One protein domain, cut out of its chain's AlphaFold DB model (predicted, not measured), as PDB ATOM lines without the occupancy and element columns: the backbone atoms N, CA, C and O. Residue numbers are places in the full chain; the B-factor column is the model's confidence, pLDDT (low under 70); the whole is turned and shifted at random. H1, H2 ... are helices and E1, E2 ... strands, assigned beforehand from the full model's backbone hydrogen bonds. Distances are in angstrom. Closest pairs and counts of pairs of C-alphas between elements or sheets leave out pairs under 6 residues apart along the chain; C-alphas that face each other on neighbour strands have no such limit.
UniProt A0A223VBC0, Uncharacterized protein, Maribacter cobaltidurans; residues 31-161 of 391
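AT A GLANCE: This is residues 31 to 161 of the 391 residues of an uncharacterized protein of Maribacter cobaltidurans (UniProt A0A223VBC0). A strongly twisted sheet of seven strands curls into an open trough, an unfinished barrel, with the short helix H2 in the gap between E9 and E11. Its two long inner strands, E1 and E6, reach out of this body as an arm that forks into two small hairpins, E2 with E3 and E4 with E5. H1 is beside the sheet, and H3 is near the E9 edge. The printed part has 131 residues, with three named helices and eleven named strands in the order E1 E2 E3 E4 E5 E6 E7 H1 E8 E9 H2 E10 E11 H3; the class is mostly strand, with strands holding 60 of the 75 residues in named elements, and the large sheet's order is E9 E8 E1 E6 E7 E11 E10, antiparallel throughout. The whole is loose, with a radius of gyration of the C-alphas of 17.4 A, and spans 54 by 36 by 26 A.

IN THESE COORDINATES: In the large sheet, E9 is residues 112 to 116, E8 102 to 106, E1 35 to 43, E6 69 to 81, E7 84 to 89, E11 136 to 140 and E10 127 to 129. E6 is 35.8 A long, E1 26.5 A and E7 16.5 A. E1 begins with C-alpha 35 at (9.009, -40.905, 25.535). In the arm, E2 is residues 45 to 48, E3 51 to 54, E4 56 to 58 and E5 65 to 67. H1 is residues 91 to 94, H2 117 to 120 and H3 147 to 153, ending with C-alpha 153 at (12.992, -28.645, 21.565).

HOW THE PARTS SIT: E1 and E6 are antiparallel at 147 degrees, with N 38 and O 74 2.9 A apart, within hydrogen-bond range. On one side of E1 is E8, with N 37 to O 104 at 2.8 A, and E8 forms a hairpin with E9, with N 103 to O 115 at 2.8 A. E6 and E7 form a hairpin, with N 79 to O 86 at 2.9 A. E7 pairs with E11, with N 138 to O 87 at 2.8 A, and E11 with E10, with N 128 to O 137 at 2.8 A. E1 runs on into E2 at 44 degrees, E3 into E4 at 58 degrees and E5 into E6 at 30 degrees. In the hairpins of the arm, N 46 and O 53 are 2.8 A apart, and N 57 and O 66 2.8 A. E2 is apart from E4 and E5. H1 is on the sheet at a height of 4.7 A, over none of its strands. H2 is on the sheet and only just at its level, with a height of 3.5 A; the closest C-alphas of H2 and E11 are those of Ile 120 and Leu 140, 6.0 A apart. H3 only grazes the sheet with residues 152 to 153. In H3 every O i to N i+4 pair is within hydrogen-bond range; H1 and H2 are too short for such a pair.

THE WHOLE: The outline is only just elongated, and the two C-alphas farthest apart, those of Asn 61 and Trp 161, are 59.3 A apart. Residues 158 to 159 pair with residues 79 to 80 of E6, parallel. The printed part has no cut, and no link is long. The mean pLDDT of the printed part is 89.5, and residue 125 is under 70.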
ATOM      1  N   TYR A  31       3.355 -40.963  19.665       79.38
ATOM      2  CA  TYR A  31       3.620 -40.928  21.107       79.38
ATOM      3  C   TYR A  31       5.083 -41.181  21.476       79.38
ATOM      4  O   TYR A  31       5.513 -40.771  22.553       79.38
ATOM      5  N   PHE A  32       5.883 -41.788  20.593       84.44
ATOM      6  CA  PHE A  32       7.324 -41.961  20.827       84.44
ATOM      7  C   PHE A  32       8.045 -40.641  21.085       84.44
ATOM      8  O   PHE A  32       9.049 -40.629  21.793       84.44
ATOM      9  N   ASN A  33       7.506 -39.535  20.577       86.94
ATOM     10  CA  ASN A  33       8.084 -38.214  20.782       86.94
ATOM     11  C   ASN A  33       7.826 -37.630  22.182       86.94
ATOM     12  O   ASN A  33       8.414 -36.612  22.540       86.94
ATOM     13  N   ALA A  34       6.960 -38.272  22.968       92.88
ATOM     14  CA  ALA A  34       6.761 -37.976  24.381       92.88
ATOM     15  C   ALA A  34       7.576 -38.908  25.292       92.88
ATOM     16  O   ALA A  34       7.576 -38.709  26.502       92.88
ATOM     17  N   MET A  35       8.229 -39.944  24.749       95.88
ATOM     18  CA  MET A  35       9.009 -40.905  25.535       95.88
ATOM     19  C   MET A  35      10.404 -40.363  25.807       95.88
ATOM     20  O   MET A  35      11.057 -39.813  24.921       95.88
ATOM     21  N   VAL A  36      10.871 -40.568  27.033       96.75
ATOM     22  CA  VAL A  36      12.117 -39.991  27.525       96.75
ATOM     23  C   VAL A  36      13.048 -41.079  28.027       96.75
ATOM     24  O   VAL A  36      12.663 -41.937  28.821       96.75
ATOM     25  N   PHE A  37      14.295 -41.014  27.578       97.38
ATOM     26  CA  PHE A  37      15.411 -41.709  28.188       97.38
ATOM     27  C   PHE A  37      16.054 -40.795  29.224       97.38
ATOM     28  O   PHE A  37      16.495 -39.689  28.907       97.38
ATOM     29  N   LEU A  38      16.107 -41.276  30.459       95.75
ATOM     30  CA  LEU A  38      16.700 -40.572  31.580       95.75
ATOM     31  C   LEU A  38      18.061 -41.172  31.883       95.75
ATOM     32  O   LEU A  38      18.193 -42.396  31.992       95.75
ATOM     33  N   LYS A  39      19.065 -40.314  32.039       93.25
ATOM     34  CA  LYS A  39      20.424 -40.738  32.352       93.25
ATOM     35  C   LYS A  39      21.074 -39.773  33.322       93.25
ATOM     36  O   LYS A  39      21.126 -38.575  33.079       93.25
ATOM     37  N   ASP A  40      21.684 -40.315  34.362       89.75
ATOM     38  CA  ASP A  40      22.625 -39.561  35.179       89.75
ATOM     39  C   ASP A  40      23.837 -40.422  35.544       89.75
ATOM     40  O   ASP A  40      23.791 -41.652  35.531       89.75
ATOM     41  N   SER A  41      24.958 -39.772  35.830       79.81
ATOM     42  CA  SER A  41      26.176 -40.407  36.312       79.81
ATOM     43  C   SER A  41      26.545 -39.834  37.676       79.81
ATOM     44  O   SER A  41      27.179 -38.782  37.776       79.81
ATOM     45  N   ALA A  42      26.179 -40.556  38.728       71.56
ATOM     46  CA  ALA A  42      26.555 -40.221  40.094       71.56
ATOM     47  C   ALA A  42      27.797 -41.016  40.517       71.56
ATOM     48  O   ALA A  42      28.013 -42.145  40.063       71.56
ATOM     49  N   THR A  43      28.622 -40.435  41.389       77.25
ATOM     50  CA  THR A  43      29.679 -41.191  42.072       77.25
ATOM     51  C   THR A  43      29.019 -42.243  42.961       77.25
ATOM     52  O   THR A  43      28.114 -41.924  43.730       77.25
ATOM     53  N   ILE A  44      29.456 -43.496  42.846       79.56
ATOM     54  CA  ILE A  44      28.963 -44.602  43.666       79.56
ATOM     55  C   ILE A  44      29.231 -44.269  45.128       79.56
ATOM     56  O   ILE A  44      30.346 -43.883  45.481       79.56
ATOM     57  N   LYS A  45      28.217 -44.456  45.972       82.19
ATOM     58  CA  LYS A  45      28.357 -44.396  47.423       82.19
ATOM     59  C   LYS A  45      28.336 -45.801  48.010       82.19
ATOM     60  O   LYS A  45      27.598 -46.666  47.543       82.19
ATOM     61  N   GLN A  46      29.151 -46.031  49.029       83.44
ATOM     62  CA  GLN A  46      29.191 -47.275  49.783       83.44
ATOM     63  C   GLN A  46      29.058 -46.968  51.270       83.44
ATOM     64  O   GLN A  46      29.772 -46.121  51.803       83.44
ATOM     65  N   ASN A  47      28.151 -47.675  51.943       84.31
ATOM     66  CA  ASN A  47      28.039 -47.597  53.392       84.31
ATOM     67  C   ASN A  47      29.165 -48.419  54.034       84.31
ATOM     68  O   ASN A  47      29.271 -49.625  53.801       84.31
ATOM     69  N   ILE A  48      30.007 -47.760  54.825       87.44
ATOM     70  CA  ILE A  48      31.049 -48.392  55.632       87.44
ATOM     71  C   ILE A  48      30.800 -47.958  57.073       87.44
ATOM     72  O   ILE A  48      30.888 -46.778  57.401       87.44
ATOM     73  N   ASN A  49      30.463 -48.916  57.939       89.81
ATOM     74  CA  ASN A  49      30.187 -48.684  59.363       89.81
ATOM     75  C   ASN A  49      29.096 -47.628  59.638       89.81
ATOM     76  O   ASN A  49      29.204 -46.851  60.585       89.81
ATOM     77  N   GLY A  50      28.042 -47.587  58.819       85.25
ATOM     78  CA  GLY A  50      26.917 -46.663  58.987       85.25
ATOM     79  C   GLY A  50      27.116 -45.294  58.333       85.25
ATOM     80  O   GLY A  50      26.196 -44.484  58.366       85.25
ATOM     81  N   ILE A  51      28.271 -45.042  57.711       88.62
ATOM     82  CA  ILE A  51      28.592 -43.776  57.047       88.62
ATOM     83  C   ILE A  51      28.664 -44.013  55.537       88.62
ATOM     84  O   ILE A  51      29.304 -44.958  55.078       88.62
ATOM     85  N   GLU A  52      28.000 -43.165  54.751       82.44
ATOM     86  CA  GLU A  52      28.135 -43.189  53.294       82.44
ATOM     87  C   GLU A  52      29.460 -42.560  52.852       82.44
ATOM     88  O   GLU A  52      29.766 -41.415  53.185       82.44
ATOM     89  N   HIS A  53      30.219 -43.295  52.043       84.81
ATOM     90  CA  HIS A  53      31.455 -42.830  51.427       84.81
ATOM     91  C   HIS A  53      31.348 -42.856  49.908       84.81
ATOM     92  O   HIS A  53      30.885 -43.838  49.336       84.81
ATOM     93  N   GLU A  54      31.843 -41.815  49.242       89.50
ATOM     94  CA  GLU A  54      32.041 -41.840  47.794       89.50
ATOM     95  C   GLU A  54      33.196 -42.776  47.418       89.50
ATOM     96  O   GLU A  54      34.278 -42.745  48.010       89.50
ATOM     97  N   VAL A  55      32.976 -43.609  46.406       89.00
ATOM     98  CA  VAL A  55      33.947 -44.597  45.945       89.00
ATOM     99  C   VAL A  55      34.833 -43.978  44.869       89.00
ATOM    100  O   VAL A  55      34.369 -43.574  43.803       89.00
ATOM    101  N   TYR A  56      36.141 -43.961  45.121       91.56
ATOM    102  CA  TYR A  56      37.156 -43.531  44.162       91.56
ATOM    103  C   TYR A  56      38.113 -44.676  43.837       91.56
ATOM    104  O   TYR A  56      38.670 -45.324  44.724       91.56
ATOM    105  N   LEU A  57      38.372 -44.881  42.549       89.19
ATOM    106  CA  LEU A  57      39.446 -45.733  42.064       89.19
ATOM    107  C   LEU A  57      40.762 -44.962  42.137       89.19
ATOM    108  O   LEU A  57      40.902 -43.880  41.566       89.19
ATOM    109  N   LYS A  58      41.756 -45.526  42.820       93.94
ATOM    110  CA  LYS A  58      43.101 -44.955  42.890       93.94
ATOM    111  C   LYS A  58      43.979 -45.581  41.816       93.94
ATOM    112  O   LYS A  58      44.245 -46.778  41.865       93.94
ATOM    113  N   ASN A  59      44.475 -44.778  40.876       92.00
ATOM    114  CA  ASN A  59      45.476 -45.254  39.927       92.00
ATOM    115  C   ASN A  59      46.751 -45.654  40.706       92.00
ATOM    116  O   ASN A  59      47.312 -44.815  41.420       92.00
ATOM    117  N   PRO A  60      47.229 -46.908  40.600       88.88
ATOM    118  CA  PRO A  60      48.334 -47.395  41.425       88.88
ATOM    119  C   PRO A  60      49.661 -46.683  41.129       88.88
ATOM    120  O   PRO A  60      50.462 -46.502  42.053       88.88
ATOM    121  N   ASN A  61      49.849 -46.215  39.892       92.12
ATOM    122  CA  ASN A  61      51.083 -45.599  39.409       92.12
ATOM    123  C   ASN A  61      51.086 -44.084  39.631       92.12
ATOM    124  O   ASN A  61      52.035 -43.541  40.182       92.12
ATOM    125  N   THR A  62      50.004 -43.398  39.256       93.38
ATOM    126  CA  THR A  62      49.930 -41.926  39.327       93.38
ATOM    127  C   THR A  62      49.338 -41.408  40.633       93.38
ATOM    128  O   THR A  62      49.320 -40.204  40.862       93.38
ATOM    129  N   LYS A  63      48.799 -42.299  41.477       92.19
ATOM    130  CA  LYS A  63      48.051 -41.991  42.710       92.19
ATOM    131  C   LYS A  63      46.807 -41.113  42.508       92.19
ATOM    132  O   LYS A  63      46.143 -40.798  43.493       92.19
ATOM    133  N   LYS A  64      46.452 -40.777  41.264       93.88
ATOM    134  CA  LYS A  64      45.254 -40.009  40.919       93.88
ATOM    135  C   LYS A  64      43.999 -40.779  41.323       93.88
ATOM    136  O   LYS A  64      43.880 -41.968  41.022       93.88
ATOM    137  N   LEU A  65      43.072 -40.087  41.976       91.88
ATOM    138  CA  LEU A  65      41.747 -40.601  42.300       91.88
ATOM    139  C   LEU A  65      40.792 -40.319  41.135       91.88
ATOM    140  O   LEU A  65      40.744 -39.201  40.620       91.88
ATOM    141  N   ILE A  66      40.053 -41.338  40.713       87.62
ATOM    142  CA  ILE A  66      39.012 -41.259  39.687       87.62
ATOM    143  C   ILE A  66      37.711 -41.704  40.357       87.62
ATOM    144  O   ILE A  66      37.670 -42.830  40.850       87.62
ATOM    145  N   PRO A  67      36.665 -40.863  40.414       85.69
ATOM    146  CA  PRO A  67      35.399 -41.271  41.013       85.69
ATOM    147  C   PRO A  67      34.843 -42.469  40.245       85.69
ATOM    148  O   PRO A  67      34.758 -42.441  39.014       85.69
ATOM    149  N   MET A  68      34.479 -43.528  40.965       81.75
ATOM    150  CA  MET A  68      33.753 -44.641  40.375       81.75
ATOM    151  C   MET A  68      32.316 -44.179  40.186       81.75
ATOM    152  O   MET A  68      31.636 -43.883  41.162       81.75
ATOM    153  N   LYS A  69      31.863 -44.062  38.941       80.00
ATOM    154  CA  LYS A  69      30.508 -43.596  38.637       80.00
ATOM    155  C   LYS A  69      29.595 -44.768  38.310       80.00
ATOM    156  O   LYS A  69      29.979 -45.638  37.532       80.00
ATOM    157  N   SER A  70      28.382 -44.760  38.850       72.69
ATOM    158  CA  SER A  70      27.278 -45.575  38.345       72.69
ATOM    159  C   SER A  70      26.453 -44.729  37.392       72.69
ATOM    160  O   SER A  70      26.106 -43.592  37.714       72.69
ATOM    161  N   VAL A  71      26.127 -45.284  36.227       76.06
ATOM    162  CA  VAL A  71      25.163 -44.656  35.325       76.06
ATOM    163  C   VAL A  71      23.779 -45.149  35.727       76.06
ATOM    164  O   VAL A  71      23.456 -46.319  35.520       76.06
ATOM    165  N   GLY A  72      22.990 -44.269  36.337       79.38
ATOM    166  CA  GLY A  72      21.564 -44.490  36.524       79.38
ATOM    167  C   GLY A  72      20.870 -44.255  35.191       79.38
ATOM    168  O   GLY A  72      21.068 -43.209  34.574       79.38
ATOM    169  N   VAL A  73      20.100 -45.237  34.724       89.56
ATOM    170  CA  VAL A  73      19.274 -45.101  33.523       89.56
ATOM    171  C   VAL A  73      17.838 -45.478  33.833       89.56
ATOM    172  O   VAL A  73      17.590 -46.388  34.625       89.56
ATOM    173  N   GLY A  74      16.899 -44.809  33.180       93.56
ATOM    174  CA  GLY A  74      15.482 -45.109  33.300       93.56
ATOM    175  C   GLY A  74      14.690 -44.587  32.113       93.56
ATOM    176  O   GLY A  74      15.225 -43.933  31.217       93.56
ATOM    177  N   SER A  75      13.402 -44.897  32.122       97.50
ATOM    178  CA  SER A  75      12.444 -44.364  31.164       97.50
ATOM    179  C   SER A  75      11.518 -43.372  31.852       97.50
ATOM    180  O   SER A  75      11.304 -43.413  33.063       97.50
ATOM    181  N   GLY A  76      10.947 -42.478  31.070       97.75
ATOM    182  CA  GLY A  76       9.897 -41.577  31.503       97.75
ATOM    183  C   GLY A  76       9.084 -41.123  30.310       97.75
ATOM    184  O   GLY A  76       9.301 -41.571  29.179       97.75
ATOM    185  N   PHE A  77       8.142 -40.229  30.558       97.88
ATOM    186  CA  PHE A  77       7.328 -39.656  29.505       97.88
ATOM    187  C   PHE A  77       6.792 -38.281  29.881       97.88
ATOM    188  O   PHE A  77       6.621 -37.965  31.058       97.88
ATOM    189  N   PHE A  78       6.535 -37.470  28.865       97.06
ATOM    190  CA  PHE A  78       5.990 -36.132  29.014       97.06
ATOM    191  C   PHE A  78       4.458 -36.144  29.028       97.06
ATOM    192  O   PHE A  78       3.831 -36.737  28.144       97.06
ATOM    193  N   ILE A  79       3.859 -35.456  30.003       95.81
ATOM    194  CA  ILE A  79       2.413 -35.217  30.097       95.81
ATOM    195  C   ILE A  79       2.130 -33.721  30.190       95.81
ATOM    196  O   ILE A  79       2.813 -33.024  30.930       95.81
ATOM    197  N   SER A  80       1.086 -33.253  29.508       93.31
ATOM    198  CA  SER A  80       0.533 -31.913  29.708       93.31
ATOM    199  C   SER A  80      -0.835 -31.976  30.387       93.31
ATOM    200  O   SER A  80      -1.699 -32.786  30.033       93.31
ATOM    201  N   LYS A  81      -1.048 -31.109  31.378       92.00
ATOM    202  CA  LYS A  81      -2.325 -30.914  32.075       92.00
ATOM    203  C   LYS A  81      -2.733 -29.455  31.934       92.00
ATOM    204  O   LYS A  81      -2.367 -28.602  32.736       92.00
ATOM    205  N   GLY A  82      -3.510 -29.191  30.886       87.00
ATOM    206  CA  GLY A  82      -3.985 -27.858  30.542       87.00
ATOM    207  C   GLY A  82      -2.831 -26.903  30.249       87.00
ATOM    208  O   GLY A  82      -2.316 -26.910  29.136       87.00
ATOM    209  N   LEU A  83      -2.476 -26.061  31.215       87.62
ATOM    210  CA  LEU A  83      -1.389 -25.097  31.079       87.62
ATOM    211  C   LEU A  83      -0.026 -25.629  31.528       87.62
ATOM    212  O   LEU A  83       0.969 -25.008  31.180       87.62
ATOM    213  N   ASP A  84       0.039 -26.721  32.272       91.75
ATOM    214  CA  ASP A  84       1.286 -27.167  32.889       91.75
ATOM    215  C   ASP A  84       1.829 -28.428  32.217       91.75
ATOM    216  O   ASP A  84       1.064 -29.311  31.813       91.75
ATOM    217  N   ASP A  85       3.154 -28.520  32.146       93.88
ATOM    218  CA  ASP A  85       3.882 -29.597  31.482       93.88
ATOM    219  C   ASP A  85       4.746 -30.353  32.493       93.88
ATOM    220  O   ASP A  85       5.413 -29.762  33.342       93.88
ATOM    221  N   TYR A  86       4.759 -31.679  32.397       96.50
ATOM    222  CA  TYR A  86       5.378 -32.547  33.390       96.50
ATOM    223  C   TYR A  86       6.205 -33.650  32.742       96.50
ATOM    224  O   TYR A  86       5.821 -34.225  31.723       96.50
ATOM    225  N   LEU A  87       7.306 -34.012  33.395       97.44
ATOM    226  CA  LEU A  87       7.997 -35.281  33.182       97.44
ATOM    227  C   LEU A  87       7.542 -36.283  34.247       97.44
ATOM    228  O   LEU A  87       7.633 -36.010  35.441       97.44
ATOM    229  N   VAL A  88       7.103 -37.460  33.812       98.50
ATOM    230  CA  VAL A  88       6.688 -38.570  34.676       98.50
ATOM    231  C   VAL A  88       7.686 -39.717  34.568       98.50
ATOM    232  O   VAL A  88       8.114 -40.081  33.473       98.50
ATOM    233  N   THR A  89       8.050 -40.309  35.704       98.25
ATOM    234  CA  THR A  89       8.875 -41.522  35.777       98.25
ATOM    235  C   THR A  89       8.608 -42.284  37.084       98.25
ATOM    236  O   THR A  89       7.761 -41.899  37.891       98.25
ATOM    237  N   ALA A  90       9.316 -43.389  37.301       97.31
ATOM    238  CA  ALA A  90       9.300 -44.112  38.562       97.31
ATOM    239  C   ALA A  90      10.053 -43.323  39.643       97.31
ATOM    240  O   ALA A  90      11.073 -42.689  39.363       97.31
ATOM    241  N   GLN A  91       9.604 -43.386  40.897       95.94
ATOM    242  CA  GLN A  91      10.248 -42.652  41.991       95.94
ATOM    243  C   GLN A  91      11.713 -43.040  42.166       95.94
ATOM    244  O   GLN A  91      12.564 -42.158  42.265       95.94
ATOM    245  N   HIS A  92      12.028 -44.334  42.160       91.69
ATOM    246  CA  HIS A  92      13.413 -44.796  42.280       91.69
ATOM    247  C   HIS A  92      14.303 -44.381  41.093       91.69
ATOM    248  O   HIS A  92      15.527 -44.382  41.225       91.69
ATOM    249  N   VAL A  93      13.721 -44.015  39.946       93.38
ATOM    250  CA  VAL A  93      14.452 -43.403  38.828       93.38
ATOM    251  C   VAL A  93      14.653 -41.914  39.108       93.38
ATOM    252  O   VAL A  93      15.792 -41.456  39.138       93.38
ATOM    253  N   GLY A  94      13.574 -41.176  39.392       91.94
ATOM    254  CA  GLY A  94      13.602 -39.725  39.601       91.94
ATOM    255  C   GLY A  94      14.536 -39.266  40.724       91.94
ATOM    256  O   GLY A  94      15.276 -38.306  40.546       91.94
ATOM    257  N   VAL A  95      14.582 -39.978  41.859       89.12
ATOM    258  CA  VAL A  95      15.474 -39.629  42.992       89.12
ATOM    259  C   VAL A  95      16.966 -39.753  42.671       89.12
ATOM    260  O   VAL A  95      17.795 -39.199  43.389       89.12
ATOM    261  N   ASN A  96      17.315 -40.502  41.625       86.25
ATOM    262  CA  ASN A  96      18.696 -40.751  41.222       86.25
ATOM    263  C   ASN A  96      19.154 -39.839  40.076       86.25
ATOM    264  O   ASN A  96      20.268 -40.005  39.579       86.25
ATOM    265  N   ILE A  97      18.309 -38.896  39.653       87.88
ATOM    266  CA  ILE A  97      18.614 -37.934  38.597       87.88
ATOM    267  C   ILE A  97      18.813 -36.568  39.245       87.88
ATOM    268  O   ILE A  97      17.896 -35.994  39.823       87.88
ATOM    269  N   SER A  98      20.028 -36.050  39.141       87.81
ATOM    270  CA  SER A  98      20.392 -34.695  39.539       87.81
ATOM    271  C   SER A  98      20.023 -33.668  38.465       87.81
ATOM    272  O   SER A  98      19.769 -34.017  37.310       87.81
ATOM    273  N   LYS A  99      20.157 -32.382  38.806       84.56
ATOM    274  CA  LYS A  99      20.003 -31.243  37.878       84.56
ATOM    275  C   LYS A  99      20.819 -31.369  36.590       84.56
ATOM    276  O   LYS A  99      20.440 -30.854  35.541       84.56
ATOM    277  N   ARG A 100      21.970 -32.043  36.682       88.00
ATOM    278  CA  ARG A 100      22.908 -32.259  35.570       88.00
ATOM    279  C   ARG A 100      22.647 -33.554  34.808       88.00
ATOM    280  O   ARG A 100      23.330 -33.801  33.812       88.00
ATOM    281  N   GLY A 101      21.703 -34.366  35.277       91.12
ATOM    282  CA  GLY A 101      21.188 -35.505  34.541       91.12
ATOM    283  C   GLY A 101      20.614 -35.056  33.202       91.12
ATOM    284  O   GLY A 101      20.176 -33.913  33.040       91.12
ATOM    285  N   THR A 102      20.657 -35.955  32.228       93.81
ATOM    286  CA  THR A 102      20.194 -35.691  30.872       93.81
ATOM    287  C   THR A 102      18.883 -36.402  30.581       93.81
ATOM    288  O   THR A 102      18.626 -37.532  31.007       93.81
ATOM    289  N   ILE A 103      18.061 -35.700  29.814       95.12
ATOM    290  CA  ILE A 103      16.833 -36.173  29.194       95.12
ATOM    291  C   ILE A 103      17.124 -36.256  27.706       95.12
ATOM    292  O   ILE A 103      17.458 -35.249  27.082       95.12
ATOM    293  N   ALA A 104      16.985 -37.449  27.135       96.31
ATOM    294  CA  ALA A 104      17.042 -37.649  25.697       96.31
ATOM    295  C   ALA A 104      15.696 -38.147  25.174       96.31
ATOM    296  O   ALA A 104      15.100 -39.059  25.743       96.31
ATOM    297  N   TYR A 105      15.225 -37.578  24.071       95.31
ATOM    298  CA  TYR A 105      13.964 -37.962  23.437       95.31
ATOM    299  C   TYR A 105      14.014 -37.688  21.935       95.31
ATOM    300  O   TYR A 105      14.930 -37.036  21.420       95.31
ATOM    301  N   ARG A 106      13.041 -38.236  21.209       93.44
ATOM    302  CA  ARG A 106      12.861 -37.968  19.782       93.44
ATOM    303  C   ARG A 106      11.891 -36.807  19.627       93.44
ATOM    304  O   ARG A 106      10.794 -36.864  20.159       93.44
ATOM    305  N   ASN A 107      12.273 -35.755  18.925       90.69
ATOM    306  CA  ASN A 107      11.382 -34.620  18.725       90.69
ATOM    307  C   ASN A 107      10.377 -34.863  17.584       90.69
ATOM    308  O   ASN A 107      10.437 -35.884  16.893       90.69
ATOM    309  N   ALA A 108       9.461 -33.915  17.357       83.50
ATOM    310  CA  ALA A 108       8.420 -34.038  16.329       83.50
ATOM    311  C   ALA A 108       8.960 -34.280  14.903       83.50
ATOM    312  O   ALA A 108       8.316 -34.976  14.120       83.50
ATOM    313  N   SER A 109      10.149 -33.760  14.595       86.00
ATOM    314  CA  SER A 109      10.839 -33.935  13.314       86.00
ATOM    315  C   SER A 109      11.656 -35.239  13.232       86.00
ATOM    316  O   SER A 109      12.317 -35.509  12.231       86.00
ATOM    317  N   GLY A 110      11.628 -36.082  14.273       87.06
ATOM    318  CA  GLY A 110      12.326 -37.370  14.330       87.06
ATOM    319  C   GLY A 110      13.807 -37.276  14.712       87.06
ATOM    320  O   GLY A 110      14.520 -38.281  14.629       87.06
ATOM    321  N   LYS A 111      14.277 -36.097  15.137       91.69
ATOM    322  CA  LYS A 111      15.656 -35.853  15.571       91.69
ATOM    323  C   LYS A 111      15.810 -36.190  17.054       91.69
ATOM    324  O   LYS A 111      14.920 -35.917  17.856       91.69
ATOM    325  N   LYS A 112      16.960 -36.754  17.432       95.00
ATOM    326  CA  LYS A 112      17.339 -36.884  18.843       95.00
ATOM    327  C   LYS A 112      17.614 -35.498  19.430       95.00
ATOM    328  O   LYS A 112      18.465 -34.770  18.918       95.00
ATOM    329  N   ILE A 113      16.937 -35.182  20.524       95.38
ATOM    330  CA  ILE A 113      17.246 -34.049  21.391       95.38
ATOM    331  C   ILE A 113      17.775 -34.604  22.706       95.38
ATOM    332  O   ILE A 113      17.294 -35.626  23.193       95.38
ATOM    333  N   GLU A 114      18.801 -33.956  23.245       95.62
ATOM    334  CA  GLU A 114      19.372 -34.261  24.550       95.62
ATOM    335  C   GLU A 114      19.599 -32.937  25.280       95.62
ATOM    336  O   GLU A 114      20.293 -32.061  24.764       95.62
ATOM    337  N   VAL A 115      18.973 -32.783  26.443       94.06
ATOM    338  CA  VAL A 115      19.035 -31.577  27.283       94.06
ATOM    339  C   VAL A 115      19.306 -31.973  28.723       94.06
ATOM    340  O   VAL A 115      19.020 -33.108  29.120       94.06
ATOM    341  N   LYS A 116      19.853 -31.060  29.524       93.06
ATOM    342  CA  LYS A 116      19.942 -31.293  30.963       93.06
ATOM    343  C   LYS A 116      18.628 -30.930  31.639       93.06
ATOM    344  O   LYS A 116      17.886 -30.082  31.144       93.06
ATOM    345  N   LEU A 117      18.368 -31.524  32.802       91.50
ATOM    346  CA  LEU A 117      17.194 -31.165  33.603       91.50
ATOM    347  C   LEU A 117      17.189 -29.675  33.965       91.50
ATOM    348  O   LEU A 117      16.150 -29.029  33.844       91.50
ATOM    349  N   GLU A 118      18.337 -29.114  34.356       90.81
ATOM    350  CA  GLU A 118      18.469 -27.694  34.724       90.81
ATOM    351  C   GLU A 118      18.033 -26.721  33.611       90.81
ATOM    352  O   GLU A 118      17.541 -25.631  33.904       90.81
ATOM    353  N   ASP A 119      18.122 -27.130  32.343       90.56
ATOM    354  CA  ASP A 119      17.780 -26.276  31.200       90.56
ATOM    355  C   ASP A 119      16.255 -26.119  31.024       90.56
ATOM    356  O   ASP A 119      15.785 -25.108  30.502       90.56
ATOM    357  N   ILE A 120      15.463 -27.093  31.491       89.94
ATOM    358  CA  ILE A 120      14.006 -27.169  31.259       89.94
ATOM    359  C   ILE A 120      13.166 -27.151  32.548       89.94
ATOM    360  O   ILE A 120      11.948 -27.331  32.509       89.94
ATOM    361  N   THR A 121      13.798 -26.928  33.700       88.25
ATOM    362  CA  THR A 121      13.149 -26.911  35.022       88.25
ATOM    363  C   THR A 121      13.290 -25.555  35.716       88.25
ATOM    364  O   THR A 121      13.976 -24.645  35.233       88.25
ATOM    365  N   TYR A 122      12.582 -25.402  36.839       81.06
ATOM    366  CA  TYR A 122      12.741 -24.289  37.776       81.06
ATOM    367  C   TYR A 122      14.090 -24.368  38.511       81.06
ATOM    368  O   TYR A 122      14.651 -25.450  38.675       81.06
ATOM    369  N   GLU A 123      14.589 -23.231  39.015       73.50
ATOM    370  CA  GLU A 123      15.846 -23.192  39.784       73.50
ATOM    371  C   GLU A 123      15.817 -24.129  41.000       73.50
ATOM    372  O   GLU A 123      16.800 -24.817  41.291       73.50
ATOM    373  N   ASN A 124      14.669 -24.211  41.675       72.38
ATOM    374  CA  ASN A 124      14.390 -25.222  42.687       72.38
ATOM    375  C   ASN A 124      13.673 -26.395  42.009       72.38
ATOM    376  O   ASN A 124      12.561 -26.236  41.510       72.38
ATOM    377  N   GLU A 125      14.328 -27.558  41.949       67.25
ATOM    378  CA  GLU A 125      13.743 -28.757  41.344       67.25
ATOM    379  C   GLU A 125      12.497 -29.167  42.119       67.25
ATOM    380  O   GLU A 125      12.570 -29.531  43.291       67.25
ATOM    381  N   ASN A 126      11.361 -29.150  41.434       80.69
ATOM    382  CA  ASN A 126      10.072 -29.481  42.021       80.69
ATOM    383  C   ASN A 126       9.688 -30.917  41.661       80.69
ATOM    384  O   ASN A 126       8.648 -31.158  41.046       80.69
ATOM    385  N   TRP A 127      10.556 -31.868  42.011       92.81
ATOM    386  CA  TRP A 127      10.161 -33.270  42.012       92.81
ATOM    387  C   TRP A 127       9.098 -33.482  43.087       92.81
ATOM    388  O   TRP A 127       9.333 -33.262  44.275       92.81
ATOM    389  N   VAL A 128       7.934 -33.952  42.661       96.00
ATOM    390  CA  VAL A 128       6.880 -34.451  43.533       96.00
ATOM    391  C   VAL A 128       6.901 -35.965  43.479       96.00
ATOM    392  O   VAL A 128       6.868 -36.579  42.413       96.00
ATOM    393  N   TYR A 129       6.981 -36.565  44.659       96.25
ATOM    394  CA  TYR A 129       7.001 -38.005  44.827       96.25
ATOM    395  C   TYR A 129       5.703 -38.449  45.471       96.25
ATOM    396  O   TYR A 129       5.268 -37.867  46.466       96.25
ATOM    397  N   HIS A 130       5.114 -39.512  44.936       97.06
ATOM    398  CA  HIS A 130       3.973 -40.121  45.592       97.06
ATOM    399  C   HIS A 130       4.386 -40.691  46.959       97.06
ATOM    400  O   HIS A 130       5.502 -41.189  47.130       97.06
ATOM    401  N   GLN A 131       3.490 -40.614  47.946       93.06
ATOM    402  CA  GLN A 131       3.785 -41.039  49.320       93.06
ATOM    403  C   GLN A 131       3.999 -42.556  49.420       93.06
ATOM    404  O   GLN A 131       4.932 -43.016  50.074       93.06
ATOM    405  N   GLU A 132       3.152 -43.328  48.737       93.06
ATOM    406  CA  GLU A 132       3.180 -44.796  48.776       93.06
ATOM    407  C   GLU A 132       3.740 -45.415  47.485       93.06
ATOM    408  O   GLU A 132       4.689 -46.205  47.524       93.06
ATOM    409  N   ALA A 133       3.197 -45.012  46.336       96.62
ATOM    410  CA  ALA A 133       3.552 -45.510  45.016       96.62
ATOM    411  C   ALA A 133       4.948 -45.106  44.522       96.62
ATOM    412  O   ALA A 133       5.496 -44.066  44.880       96.62
ATOM    413  N   ASP A 134       5.513 -45.923  43.636       97.12
ATOM    414  CA  ASP A 134       6.783 -45.641  42.963       97.12
ATOM    415  C   ASP A 134       6.590 -44.684  41.775       97.12
ATOM    416  O   ASP A 134       6.845 -45.039  40.629       97.12
ATOM    417  N   VAL A 135       6.125 -43.462  42.043       98.44
ATOM    418  CA  VAL A 135       5.890 -42.424  41.026       98.44
ATOM    419  C   VAL A 135       6.634 -41.144  41.388       98.44
ATOM    420  O   VAL A 135       6.595 -40.687  42.532       98.44
ATOM    421  N   ALA A 136       7.285 -40.554  40.389       97.69
ATOM    422  CA  ALA A 136       7.845 -39.217  40.447       97.69
ATOM    423  C   ALA A 136       7.325 -38.365  39.288       97.69
ATOM    424  O   ALA A 136       7.277 -38.814  38.139       97.69
ATOM    425  N   VAL A 137       6.987 -37.121  39.603       98.00
ATOM    426  CA  VAL A 137       6.552 -36.101  38.652       98.00
ATOM    427  C   VAL A 137       7.443 -34.880  38.820       98.00
ATOM    428  O   VAL A 137       7.669 -34.430  39.938       98.00
ATOM    429  N   LEU A 138       7.941 -34.338  37.719       95.62
ATOM    430  CA  LEU A 138       8.720 -33.107  37.690       95.62
ATOM    431  C   LEU A 138       7.964 -32.063  36.877       95.62
ATOM    432  O   LEU A 138       7.716 -32.279  35.691       95.62
ATOM    433  N   HIS A 139       7.612 -30.943  37.509       93.69
ATOM    434  CA  HIS A 139       6.999 -29.810  36.818       93.69
ATOM    435  C   HIS A 139       8.048 -29.079  35.963       93.69
ATOM    436  O   HIS A 139       9.104 -28.681  36.468       93.69
ATOM    437  N   LEU A 140       7.771 -28.938  34.668       92.56
ATOM    438  CA  LEU A 140       8.667 -28.318  33.697       92.56
ATOM    439  C   LEU A 140       8.365 -26.828  33.589       92.56
ATOM    440  O   LEU A 140       7.217 -26.422  33.441       92.56
ATOM    441  N   ASN A 141       9.411 -26.008  33.594       85.56
ATOM    442  CA  ASN A 141       9.262 -24.559  33.520       85.56
ATOM    443  C   ASN A 141       9.401 -24.048  32.086       85.56
ATOM    444  O   ASN A 141      10.218 -23.174  31.823       85.56
ATOM    445  N   LEU A 142       8.696 -24.639  31.123       86.44
ATOM    446  CA  LEU A 142       8.954 -24.335  29.712       86.44
ATOM    447  C   LEU A 142       8.520 -22.918  29.319       86.44
ATOM    448  O   LEU A 142       9.128 -22.320  28.441       86.44
ATOM    449  N   LYS A 143       7.500 -22.360  29.976       80.56
ATOM    450  CA  LYS A 143       6.938 -21.049  29.615       80.56
ATOM    451  C   LYS A 143       7.811 -19.862  29.992       80.56
ATOM    452  O   LYS A 143       7.728 -18.836  29.332       80.56
ATOM    453  N   GLU A 144       8.610 -19.992  31.045       81.31
ATOM    454  CA  GLU A 144       9.534 -18.937  31.473       81.31
ATOM    455  C   GLU A 144      10.892 -19.039  30.757       81.31
ATOM    456  O   GLU A 144      11.788 -18.233  31.011       81.31
ATOM    457  N   LYS A 145      11.089 -20.039  29.883       84.75
ATOM    458  CA  LYS A 145      12.305 -20.146  29.067       84.75
ATOM    459  C   LYS A 145      12.180 -19.348  27.777       84.75
ATOM    460  O   LYS A 145      11.094 -19.034  27.300       84.75
ATOM    461  N   ASP A 146      13.345 -19.097  27.193       86.69
ATOM    462  CA  ASP A 146      13.489 -18.494  25.876       86.69
ATOM    463  C   ASP A 146      12.643 -19.217  24.805       86.69
ATOM    464  O   ASP A 146      12.684 -20.443  24.665       86.69
ATOM    465  N   GLU A 147      11.867 -18.448  24.037       82.75
ATOM    466  CA  GLU A 147      10.899 -18.978  23.070       82.75
ATOM    467  C   GLU A 147      11.581 -19.745  21.922       82.75
ATOM    468  O   GLU A 147      11.040 -20.740  21.431       82.75
ATOM    469  N   GLU A 148      12.764 -19.303  21.477       86.94
ATOM    470  CA  GLU A 148      13.515 -19.961  20.404       86.94
ATOM    471  C   GLU A 148      14.075 -21.302  20.881       86.94
ATOM    472  O   GLU A 148      13.946 -22.311  20.178       86.94
ATOM    473  N   PHE A 149      14.606 -21.338  22.105       88.31
ATOM    474  CA  PHE A 149      15.023 -22.571  22.758       88.31
ATOM    475  C   PHE A 149      13.874 -23.582  22.813       88.31
ATOM    476  O   PHE A 149      14.019 -24.695  22.305       88.31
ATOM    477  N   ILE A 150      12.707 -23.187  23.335       86.88
ATOM    478  CA  ILE A 150      11.531 -24.066  23.449       86.88
ATOM    479  C   ILE A 150      11.037 -24.551  22.086       86.88
ATOM    480  O   ILE A 150      10.747 -25.740  21.923       86.88
ATOM    481  N   LYS A 151      10.993 -23.675  21.075       85.81
ATOM    482  CA  LYS A 151      10.663 -24.080  19.699       85.81
ATOM    483  C   LYS A 151      11.649 -25.112  19.161       85.81
ATOM    484  O   LYS A 151      11.220 -26.069  18.524       85.81
ATOM    485  N   GLY A 152      12.941 -24.956  19.447       87.56
ATOM    486  CA  GLY A 152      13.982 -25.904  19.047       87.56
ATOM    487  C   GLY A 152      13.860 -27.285  19.702       87.56
ATOM    488  O   GLY A 152      14.324 -28.274  19.130       87.56
ATOM    489  N   LEU A 153      13.215 -27.376  20.871       90.00
ATOM    490  CA  LEU A 153      12.992 -28.645  21.565       90.00
ATOM    491  C   LEU A 153      11.944 -29.528  20.868       90.00
ATOM    492  O   LEU A 153      12.059 -30.753  20.936       90.00
ATOM    493  N   GLU A 154      10.938 -28.930  20.215       89.56
ATOM    494  CA  GLU A 154       9.818 -29.618  19.542       89.56
ATOM    495  C   GLU A 154       9.249 -30.811  20.356       89.56
ATOM    496  O   GLU A 154       9.006 -31.898  19.809       89.56
ATOM    497  N   ILE A 155       9.081 -30.634  21.677       88.56
ATOM    498  CA  ILE A 155       8.570 -31.675  22.587       88.56
ATOM    499  C   ILE A 155       7.113 -31.992  22.244       88.56
ATOM    500  O   ILE A 155       6.314 -31.107  21.932       88.56
ATOM    501  N   ARG A 156       6.750 -33.275  22.327       89.12
ATOM    502  CA  ARG A 156       5.355 -33.717  22.310       89.12
ATOM    503  C   ARG A 156       4.957 -34.190  23.699       89.12
ATOM    504  O   ARG A 156       5.723 -34.875  24.367       89.12
ATOM    505  N   PHE A 157       3.735 -33.855  24.089       91.00
ATOM    506  CA  PHE A 157       3.158 -34.225  25.374       91.00
ATOM    507  C   PHE A 157       1.996 -35.185  25.164       91.00
ATOM    508  O   PHE A 157       1.204 -35.024  24.232       91.00
ATOM    509  N   ILE A 158       1.895 -36.181  26.039       91.50
ATOM    510  CA  ILE A 158       0.677 -36.968  26.184       91.50
ATOM    511  C   ILE A 158      -0.316 -36.126  26.979       91.50
ATOM    512  O   ILE A 158       0.015 -35.566  28.020       91.50
ATOM    513  N   ASP A 159      -1.546 -36.039  26.496       89.31
ATOM    514  CA  ASP A 159      -2.590 -35.327  27.216       89.31
ATOM    515  C   ASP A 159      -2.933 -36.082  28.519       89.31
ATOM    516  O   ASP A 159      -3.186 -37.289  28.507       89.31
ATOM    517  N   TYR A 160      -2.954 -35.373  29.650       92.25
ATOM    518  CA  TYR A 160      -3.325 -35.881  30.975       92.25
ATOM    519  C   TYR A 160      -4.642 -36.675  30.996       92.25
ATOM    520  O   TYR A 160      -4.793 -37.607  31.790       92.25
ATOM    521  N   TRP A 161      -5.580 -36.364  30.097       87.69
ATOM    522  CA  TRP A 161      -6.852 -37.076  29.947       87.69
ATOM    523  C   TRP A 161      -6.706 -38.501  29.388       87.69
ATOM    524  O   TRP A 161      -7.689 -39.238  29.329       87.69
TER     525      TRP A 161